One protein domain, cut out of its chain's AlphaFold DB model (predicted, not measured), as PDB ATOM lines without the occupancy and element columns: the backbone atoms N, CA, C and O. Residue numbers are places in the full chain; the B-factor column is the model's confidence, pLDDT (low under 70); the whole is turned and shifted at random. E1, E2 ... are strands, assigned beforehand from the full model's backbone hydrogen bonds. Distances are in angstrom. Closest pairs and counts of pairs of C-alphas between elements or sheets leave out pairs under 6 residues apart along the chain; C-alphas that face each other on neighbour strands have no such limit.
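This is residues 187 to 254 of the 291 residues of the protein "DUF4249 domain-containing protein" of Verrucomicrobiaceae bacterium (UniProt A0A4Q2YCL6). A flat, drawn-out model is built of two two-stranded antiparallel pairs: a strongly bent hairpin, E2 and E3, and beyond its open end the short strand E1 beside the first part of E4. A long loop, residues 224 to 241, folds back from the hairpin to E4, whose bent end reaches one end of the longest axis. The printed part has 68 residues with no named helix and four strands, E1 E2 E3 E4 along the chain, in sheets E1 - E4 and E2 - E3; the class is all strand. It is only just loose, close to compact, with a radius of gyration of the C-alphas of 13.5 A, and only just flat, spanning 46 by 30 by 15 A.

Find C-alpha 187 at (-11.999, 16.794, 29.762); from there E1 runs to residue 192. E2, residues 195 to 208, is 17.7 A long and bends by 114 degrees at residue 198. E3, residues 211 to 223, is 13.2 A long and bends by 143 degrees at residue 220. E4, residues 242 to 254, is 24.0 A long, bends by 105 degrees at residue 249 and ends at C-alpha 254, (-1.853, 25.753, 24.643).

Look first at E1 and E4, antiparallel at 149 degrees: N 191 and O 243 are 2.9 A apart, within hydrogen-bond range. E1 runs on into E2 at 42 degrees. The hairpin E2 and E3 is antiparallel at 151 degrees, with N 195 and O 223 2.9 A apart, within hydrogen-bond range. The closest C-alphas of E1 and E3, Cys 191 and Cys 222, are 5.4 A apart. E3 and E4 are apart.

The C-alphas farthest apart, Ala 231 and Ile 254, are 45.9 A apart. The printed part has no cut; the link E3 to E4 is long. Residues 227 to 228 have pLDDT under 70.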
ATOM      1  N   TRP A 187     -12.425  18.155  29.437       86.62
ATOM      2  CA  TRP A 187     -11.999  16.794  29.762       86.62
ATOM      3  C   TRP A 187     -10.475  16.728  29.783       86.62
ATOM      4  O   TRP A 187      -9.829  17.066  28.791       86.62
ATOM      5  N   CYS A 188      -9.912  16.303  30.910       84.31
ATOM      6  CA  CYS A 188      -8.462  16.285  31.117       84.31
ATOM      7  C   CYS A 188      -7.858  14.897  30.948       84.31
ATOM      8  O   CYS A 188      -6.667  14.787  30.674       84.31
ATOM      9  N   GLN A 189      -8.669  13.851  31.105       87.25
ATOM     10  CA  GLN A 189      -8.200  12.486  30.974       87.25
ATOM     11  C   GLN A 189      -9.287  11.592  30.393       87.25
ATOM     12  O   GLN A 189     -10.444  11.668  30.805       87.25
ATOM     13  N   SER A 190      -8.889  10.730  29.463       88.88
ATOM     14  CA  SER A 190      -9.746   9.711  28.862       88.88
ATOM     15  C   SER A 190      -9.129   8.347  29.138       88.88
ATOM     16  O   SER A 190      -8.055   8.036  28.623       88.88
ATOM     17  N   CYS A 191      -9.784   7.534  29.964       90.06
ATOM     18  CA  CYS A 191      -9.280   6.216  30.334       90.06
ATOM     19  C   CYS A 191      -9.928   5.141  29.469       90.06
ATOM     20  O   CYS A 191     -11.123   4.867  29.591       90.06
ATOM     21  N   GLN A 192      -9.130   4.526  28.597       88.56
ATOM     22  CA  GLN A 192      -9.556   3.360  27.831       88.56
ATOM     23  C   GLN A 192      -9.567   2.136  28.743       88.56
ATOM     24  O   GLN A 192      -8.557   1.841  29.375       88.56
ATOM     25  N   GLN A 193     -10.704   1.440  28.810       87.50
ATOM     26  CA  GLN A 193     -10.871   0.223  29.612       87.50
ATOM     27  C   GLN A 193     -10.442   0.393  31.079       87.50
ATOM     28  O   GLN A 193      -9.931  -0.531  31.696       87.50
ATOM     29  N   GLY A 194     -10.592   1.592  31.637       87.81
ATOM     30  CA  GLY A 194     -10.026   1.935  32.935       87.81
ATOM     31  C   GLY A 194     -10.783   3.063  33.606       87.81
ATOM     32  O   GLY A 194     -11.645   3.705  33.003       87.81
ATOM     33  N   VAL A 195     -10.438   3.316  34.862       88.56
ATOM     34  CA  VAL A 195     -11.000   4.414  35.648       88.56
ATOM     35  C   VAL A 195      -9.908   5.371  36.088       88.56
ATOM     36  O   VAL A 195      -8.779   4.965  36.350       88.56
ATOM     37  N   TYR A 196     -10.229   6.658  36.156       90.44
ATOM     38  CA  TYR A 196      -9.287   7.649  36.653       90.44
ATOM     39  C   TYR A 196      -9.172   7.533  38.172       90.44
ATOM     40  O   TYR A 196     -10.173   7.622  38.885       90.44
ATOM     41  N   ALA A 197      -7.949   7.343  38.663       91.44
ATOM     42  CA  ALA A 197      -7.659   7.226  40.081       91.44
ATOM     43  C   ALA A 197      -6.810   8.418  40.536       91.44
ATOM     44  O   ALA A 197      -5.731   8.673  40.004       91.44
ATOM     45  N   VAL A 198      -7.308   9.151  41.535       91.44
ATOM     46  CA  VAL A 198      -6.582  10.283  42.135       91.44
ATOM     47  C   VAL A 198      -5.390   9.780  42.948       91.44
ATOM     48  O   VAL A 198      -4.301  10.333  42.832       91.44
ATOM     49  N   ASN A 199      -5.580   8.692  43.698       94.38
ATOM     50  CA  ASN A 199      -4.547   8.053  44.508       94.38
ATOM     51  C   ASN A 199      -4.217   6.656  43.976       94.38
ATOM     52  O   ASN A 199      -5.050   6.017  43.328       94.38
ATOM     53  N   ALA A 200      -3.020   6.169  44.292       92.94
ATOM     54  CA  ALA A 200      -2.552   4.858  43.871       92.94
ATOM     55  C   ALA A 200      -3.446   3.753  44.451       92.94
ATOM     56  O   ALA A 200      -3.724   3.721  45.653       92.94
ATOM     57  N   ILE A 201      -3.898   2.840  43.592       90.88
ATOM     58  CA  ILE A 201      -4.671   1.668  44.008       90.88
ATOM     59  C   ILE A 201      -3.718   0.642  44.622       90.88
ATOM     60  O   ILE A 201      -2.697   0.302  44.024       90.88
ATOM     61  N   LEU A 202      -4.041   0.163  45.823       90.06
ATOM     62  CA  LEU A 202      -3.208  -0.796  46.539       90.06
ATOM     63  C   LEU A 202      -3.305  -2.182  45.874       90.06
ATOM     64  O   LEU A 202      -4.415  -2.680  45.660       90.06
ATOM     65  N   PRO A 203      -2.173  -2.833  45.557       87.50
ATOM     66  CA  PRO A 203      -2.187  -4.160  44.953       87.50
ATOM     67  C   PRO A 203      -2.737  -5.199  45.937       87.50
ATOM     68  O   PRO A 203      -2.509  -5.108  47.146       87.50
ATOM     69  N   HIS A 204      -3.473  -6.186  45.416       85.62
ATOM     70  CA  HIS A 204      -4.049  -7.314  46.168       85.62
ATOM     71  C   HIS A 204      -4.872  -6.924  47.413       85.62
ATOM     72  O   HIS A 204      -5.068  -7.734  48.315       85.62
ATOM     73  N   THR A 205      -5.358  -5.681  47.470       87.88
ATOM     74  CA  THR A 205      -6.099  -5.140  48.610       87.88
ATOM     75  C   THR A 205      -7.471  -4.682  48.136       87.88
ATOM     76  O   THR A 205      -7.607  -3.696  47.408       87.88
ATOM     77  N   TYR A 206      -8.503  -5.403  48.560       87.88
ATOM     78  CA  TYR A 206      -9.882  -5.189  48.134       87.88
ATOM     79  C   TYR A 206     -10.775  -5.075  49.367       87.88
ATOM     80  O   TYR A 206     -10.556  -5.774  50.358       87.88
ATOM     81  N   LYS A 207     -11.781  -4.196  49.324       86.56
ATOM     82  CA  LYS A 207     -12.763  -4.099  50.417       86.56
ATOM     83  C   LYS A 207     -13.718  -5.294  50.384       86.56
ATOM     84  O   LYS A 207     -14.053  -5.862  51.418       86.56
ATOM     85  N   ASP A 208     -14.146  -5.644  49.180       84.38
ATOM     86  CA  ASP A 208     -15.043  -6.734  48.813       84.38
ATOM     87  C   ASP A 208     -14.932  -6.954  47.286       84.38
ATOM     88  O   ASP A 208     -14.117  -6.319  46.617       84.38
ATOM     89  N   ARG A 209     -15.787  -7.811  46.708       83.81
ATOM     90  CA  ARG A 209     -15.860  -8.039  45.249       83.81
ATOM     91  C   ARG A 209     -16.476  -6.870  44.458       83.81
ATOM     92  O   ARG A 209     -16.836  -7.048  43.296       83.81
ATOM     93  N   SER A 210     -16.636  -5.694  45.061       83.12
ATOM     94  CA  SER A 210     -17.241  -4.511  44.443       83.12
ATOM     95  C   SER A 210     -16.298  -3.306  44.406       83.12
ATOM     96  O   SER A 210     -16.413  -2.508  43.478       83.12
ATOM     97  N   TYR A 211     -15.345  -3.177  45.340       86.00
ATOM     98  CA  TYR A 211     -14.501  -1.978  45.442       86.00
ATOM     99  C   TYR A 211     -12.993  -2.253  45.567       86.00
ATOM    100  O   TYR A 211     -12.537  -3.003  46.434       86.00
ATOM    101  N   TYR A 212     -12.212  -1.542  44.746       88.50
ATOM    102  CA  TYR A 212     -10.764  -1.385  44.915       88.50
ATOM    103  C   TYR A 212     -10.456  -0.394  46.043       88.50
ATOM    104  O   TYR A 212     -11.211   0.553  46.266       88.50
ATOM    105  N   VAL A 213      -9.332  -0.594  46.736       90.44
ATOM    106  CA  VAL A 213      -8.888   0.286  47.826       90.44
ATOM    107  C   VAL A 213      -7.720   1.146  47.352       90.44
ATOM    108  O   VAL A 213      -6.713   0.632  46.868       90.44
ATOM    109  N   SER A 214      -7.844   2.463  47.498       92.00
ATOM    110  CA  SER A 214      -6.764   3.414  47.225       92.00
ATOM    111  C   SER A 214      -5.958   3.721  48.485       92.00
ATOM    112  O   SER A 214      -6.531   3.860  49.566       92.00
ATOM    113  N   GLY A 215      -4.647   3.890  48.332       92.12
ATOM    114  CA  GLY A 215      -3.778   4.446  49.365       92.12
ATOM    115  C   GLY A 215      -3.855   5.974  49.435       92.12
ATOM    116  O   GLY A 215      -4.783   6.602  48.917       92.12
ATOM    117  N   ASN A 216      -2.837   6.566  50.062       94.12
ATOM    118  CA  ASN A 216      -2.691   8.020  50.198       94.12
ATOM    119  C   ASN A 216      -1.693   8.627  49.201       94.12
ATOM    120  O   ASN A 216      -1.617   9.847  49.096       94.12
ATOM    121  N   GLU A 217      -0.940   7.794  48.479       94.44
ATOM    122  CA  GLU A 217       0.018   8.266  47.480       94.44
ATOM    123  C   GLU A 217      -0.723   8.840  46.265       94.44
ATOM    124  O   GLU A 217      -1.587   8.146  45.711       94.44
ATOM    125  N   PRO A 218      -0.412  10.074  45.832       92.62
ATOM    126  CA  PRO A 218      -1.022  10.659  44.647       92.62
ATOM    127  C   PRO A 218      -0.611   9.872  43.396       92.62
ATOM    128  O   PRO A 218       0.542   9.472  43.241       92.62
ATOM    129  N   TYR A 219      -1.565   9.650  42.497       90.88
ATOM    130  CA  TYR A 219      -1.367   8.887  41.262       90.88
ATOM    131  C   TYR A 219      -1.850   9.647  40.026       90.88
ATOM    132  O   TYR A 219      -1.136   9.697  39.030       90.88
ATOM    133  N   GLU A 220      -3.041  10.251  40.104       89.38
ATOM    134  CA  GLU A 220      -3.661  11.086  39.062       89.38
ATOM    135  C   GLU A 220      -3.559  10.523  37.632       89.38
ATOM    136  O   GLU A 220      -3.275  11.246  36.675       89.38
ATOM    137  N   ASN A 221      -3.828   9.225  37.461       90.38
ATOM    138  CA  ASN A 221      -3.737   8.555  36.162       90.38
ATOM    139  C   ASN A 221      -4.810   7.462  35.986       90.38
ATOM    140  O   ASN A 221      -5.583   7.157  36.898       90.38
ATOM    141  N   CYS A 222      -4.895   6.893  34.784       90.88
ATOM    142  CA  CYS A 222      -5.825   5.823  34.449       90.88
ATOM    143  C   CYS A 222      -5.369   4.499  35.050       90.88
ATOM    144  O   CYS A 222      -4.340   3.946  34.666       90.88
ATOM    145  N   PHE A 223      -6.179   3.969  35.955       90.06
ATOM    146  CA  PHE A 223      -6.029   2.630  36.485       90.06
ATOM    147  C   PHE A 223      -6.827   1.644  35.627       90.06
ATOM    148  O   PHE A 223      -8.050   1.751  35.501       90.06
ATOM    149  N   VAL A 224      -6.119   0.678  35.050       88.12
ATOM    150  CA  VAL A 224      -6.700  -0.472  34.358       88.12
ATOM    151  C   VAL A 224      -6.390  -1.702  35.203       88.12
ATOM    152  O   VAL A 224      -5.213  -2.039  35.354       88.12
ATOM    153  N   PRO A 225      -7.399  -2.373  35.781       79.88
ATOM    154  CA  PRO A 225      -7.154  -3.592  36.524       79.88
ATOM    155  C   PRO A 225      -6.658  -4.689  35.593       79.88
ATOM    156  O   PRO A 225      -7.262  -4.999  34.569       79.88
ATOM    157  N   THR A 226      -5.572  -5.327  35.987       74.69
ATOM    158  CA  THR A 226      -5.144  -6.599  35.423       74.69
ATOM    159  C   THR A 226      -5.945  -7.721  36.085       74.69
ATOM    160  O   THR A 226      -6.107  -7.736  37.309       74.69
ATOM    161  N   ASN A 227      -6.461  -8.661  35.283       66.56
ATOM    162  CA  ASN A 227      -7.137  -9.871  35.769       66.56
ATOM    163  C   ASN A 227      -6.111 -10.800  36.437       66.56
ATOM    164  O   ASN A 227      -5.647 -11.776  35.847       66.56
ATOM    165  N   TYR A 228      -5.729 -10.476  37.666       62.78
ATOM    166  CA  TYR A 228      -5.114 -11.425  38.575       62.78
ATOM    167  C   TYR A 228      -6.264 -12.256  39.126       62.78
ATOM    168  O   TYR A 228      -7.212 -11.700  39.662       62.78
ATOM    169  N   SER A 229      -6.252 -13.569  38.931       70.56
ATOM    170  CA  SER A 229      -7.290 -14.481  39.423       70.56
ATOM    171  C   SER A 229      -7.277 -14.585  40.960       70.56
ATOM    172  O   SER A 229      -7.062 -15.661  41.515       70.56
ATOM    173  N   ASP A 230      -7.473 -13.459  41.643       79.25
ATOM    174  CA  ASP A 230      -7.357 -13.282  43.080       79.25
ATOM    175  C   ASP A 230      -8.723 -13.413  43.749       79.25
ATOM    176  O   ASP A 230      -9.731 -12.831  43.326       79.25
ATOM    177  N   ALA A 231      -8.753 -14.142  44.862       74.62
ATOM    178  CA  ALA A 231      -9.947 -14.278  45.677       74.62
ATOM    179  C   ALA A 231     -10.320 -12.923  46.306       74.62
ATOM    180  O   ALA A 231      -9.709 -12.488  47.276       74.62
ATOM    181  N   GLY A 232     -11.348 -12.268  45.760       77.69
ATOM    182  CA  GLY A 232     -11.868 -10.998  46.279       77.69
ATOM    183  C   GLY A 232     -11.670  -9.797  45.357       77.69
ATOM    184  O   GLY A 232     -12.223  -8.745  45.661       77.69
ATOM    185  N   GLN A 233     -10.965  -9.948  44.228       83.44
ATOM    186  CA  GLN A 233     -10.853  -8.872  43.243       83.44
ATOM    187  C   GLN A 233     -12.244  -8.506  42.687       83.44
ATOM    188  O   GLN A 233     -13.012  -9.406  42.323       83.44
ATOM    189  N   PRO A 234     -12.590  -7.206  42.604       84.19
ATOM    190  CA  PRO A 234     -13.792  -6.769  41.913       84.19
ATOM    191  C   PRO A 234     -13.787  -7.203  40.449       84.19
ATOM    192  O   PRO A 234     -12.763  -7.129  39.771       84.19
ATOM    193  N   THR A 235     -14.939  -7.640  39.941       77.12
ATOM    194  CA  THR A 235     -15.058  -7.996  38.523       77.12
ATOM    195  C   THR A 235     -14.889  -6.749  37.675       77.12
ATOM    196  O   THR A 235     -15.675  -5.806  37.801       77.12
ATOM    197  N   PHE A 236     -13.904  -6.757  36.785       75.00
ATOM    198  CA  PHE A 236     -13.710  -5.674  35.840       75.00
ATOM    199  C   PHE A 236     -14.165  -6.101  34.449       75.00
ATOM    200  O   PHE A 236     -13.744  -7.134  33.926       75.00
ATOM    201  N   TYR A 237     -15.063  -5.318  33.854       71.69
ATOM    202  CA  TYR A 237     -15.547  -5.605  32.513       71.69
ATOM    203  C   TYR A 237     -14.433  -5.318  31.508       71.69
ATOM    204  O   TYR A 237     -13.941  -4.198  31.419       71.69
ATOM    205  N   THR A 238     -14.039  -6.320  30.729       70.50
ATOM    206  CA  THR A 238     -13.137  -6.136  29.592       70.50
ATOM    207  C   THR A 238     -13.983  -5.889  28.346       70.50
ATOM    208  O   THR A 238     -14.616  -6.808  27.830       70.50
ATOM    209  N   GLY A 239     -14.020  -4.648  27.865       75.50
ATOM    210  CA  GLY A 239     -14.758  -4.259  26.659       75.50
ATOM    211  C   GLY A 239     -14.209  -2.969  26.059       75.50
ATOM    212  O   GLY A 239     -13.318  -2.360  26.639       75.50
ATOM    213  N   LEU A 240     -14.703  -2.542  24.899       79.81
ATOM    214  CA  LEU A 240     -14.284  -1.286  24.265       79.81
ATOM    215  C   LEU A 240     -15.079  -0.116  24.854       79.81
ATOM    216  O   LEU A 240     -16.088   0.299  24.298       79.81
ATOM    217  N   PHE A 241     -14.643   0.400  26.000       84.38
ATOM    218  CA  PHE A 241     -15.190   1.631  26.567       84.38
ATOM    219  C   PHE A 241     -14.079   2.624  26.887       84.38
ATOM    220  O   PHE A 241     -12.934   2.251  27.162       84.38
ATOM    221  N   VAL A 242     -14.446   3.899  26.859       87.75
ATOM    222  CA  VAL A 242     -13.591   5.020  27.235       87.75
ATOM    223  C   VAL A 242     -14.400   5.898  28.175       87.75
ATOM    224  O   VAL A 242     -15.520   6.277  27.839       87.75
ATOM    225  N   TYR A 243     -13.852   6.189  29.352       87.69
ATOM    226  CA  TYR A 243     -14.447   7.149  30.277       87.69
ATOM    227  C   TYR A 243     -13.685   8.463  30.226       87.69
ATOM    228  O   TYR A 243     -12.469   8.478  30.433       87.69
ATOM    229  N   ASP A 244     -14.415   9.552  30.006       88.62
ATOM    230  CA  ASP A 244     -13.866  10.899  30.052       88.62
ATOM    231  C   ASP A 244     -14.088  11.529  31.411       88.62
ATOM    232  O   ASP A 244     -15.208  11.595  31.923       88.62
ATOM    233  N   TYR A 245     -13.004  12.040  31.973       88.62
ATOM    234  CA  TYR A 245     -13.004  12.657  33.282       88.62
ATOM    235  C   TYR A 245     -12.873  14.169  33.127       88.62
ATOM    236  O   TYR A 245     -11.936  14.651  32.469       88.62
ATOM    237  N   PRO A 246     -13.809  14.938  33.713       88.25
ATOM    238  CA  PRO A 246     -13.740  16.381  33.653       88.25
ATOM    239  C   PRO A 246     -12.506  16.880  34.399       88.25
ATOM    240  O   PRO A 246     -12.046  16.283  35.375       88.25
ATOM    241  N   CYS A 247     -11.978  18.007  33.946       85.31
ATOM    242  CA  CYS A 247     -10.882  18.667  34.635       85.31
ATOM    243  C   CYS A 247     -11.312  19.097  36.048       85.31
ATOM    244  O   CYS A 247     -12.338  19.755  36.222       85.31
ATOM    245  N   ARG A 248     -10.518  18.742  37.065       84.25
ATOM    246  CA  ARG A 248     -10.756  19.149  38.467       84.25
ATOM    247  C   ARG A 248     -10.431  20.625  38.710       84.25
ATOM    248  O   ARG A 248     -10.939  21.226  39.650       84.25
ATOM    249  N   THR A 249      -9.584  21.197  37.861       86.50
ATOM    250  CA  THR A 249      -9.173  22.602  37.860       86.50
ATOM    251  C   THR A 249      -9.381  23.202  36.470       86.50
ATOM    252  O   THR A 249      -9.700  22.500  35.509       86.50
ATOM    253  N   GLN A 250      -9.222  24.521  36.344       85.31
ATOM    254  CA  GLN A 250      -9.193  25.152  35.028       85.31
ATOM    255  C   GLN A 250      -7.977  24.644  34.245       85.31
ATOM    256  O   GLN A 250      -6.841  24.879  34.648       85.31
ATOM    257  N   CYS A 251      -8.231  23.963  33.129       84.56
ATOM    258  CA  CYS A 251      -7.201  23.414  32.261       84.56
ATOM    259  C   CYS A 251      -7.296  24.035  30.868       84.56
ATOM    260  O   CYS A 251      -8.391  24.240  30.334       84.56
ATOM    261  N   TRP A 252      -6.135  24.331  30.295       86.50
ATOM    262  CA  TRP A 252      -6.002  24.951  28.988       86.50
ATOM    263  C   TRP A 252      -4.986  24.167  28.170       86.50
ATOM    264  O   TRP A 252      -3.851  23.974  28.603       86.50
ATOM    265  N   GLU A 253      -5.388  23.744  26.980       85.94
ATOM    266  CA  GLU A 253      -4.450  23.311  25.958       85.94
ATOM    267  C   GLU A 253      -3.880  24.559  25.294       85.94
ATOM    268  O   GLU A 253      -4.612  25.474  24.908       85.94
ATOM    269  N   ILE A 254      -2.556  24.619  25.217       88.00
ATOM    270  CA  ILE A 254      -1.853  25.753  24.643       88.00
ATOM    271  C   ILE A 254      -1.341  25.345  23.269       88.00
ATOM    272  O   ILE A 254      -0.449  24.504  23.158       88.00
TER     273      ILE A 254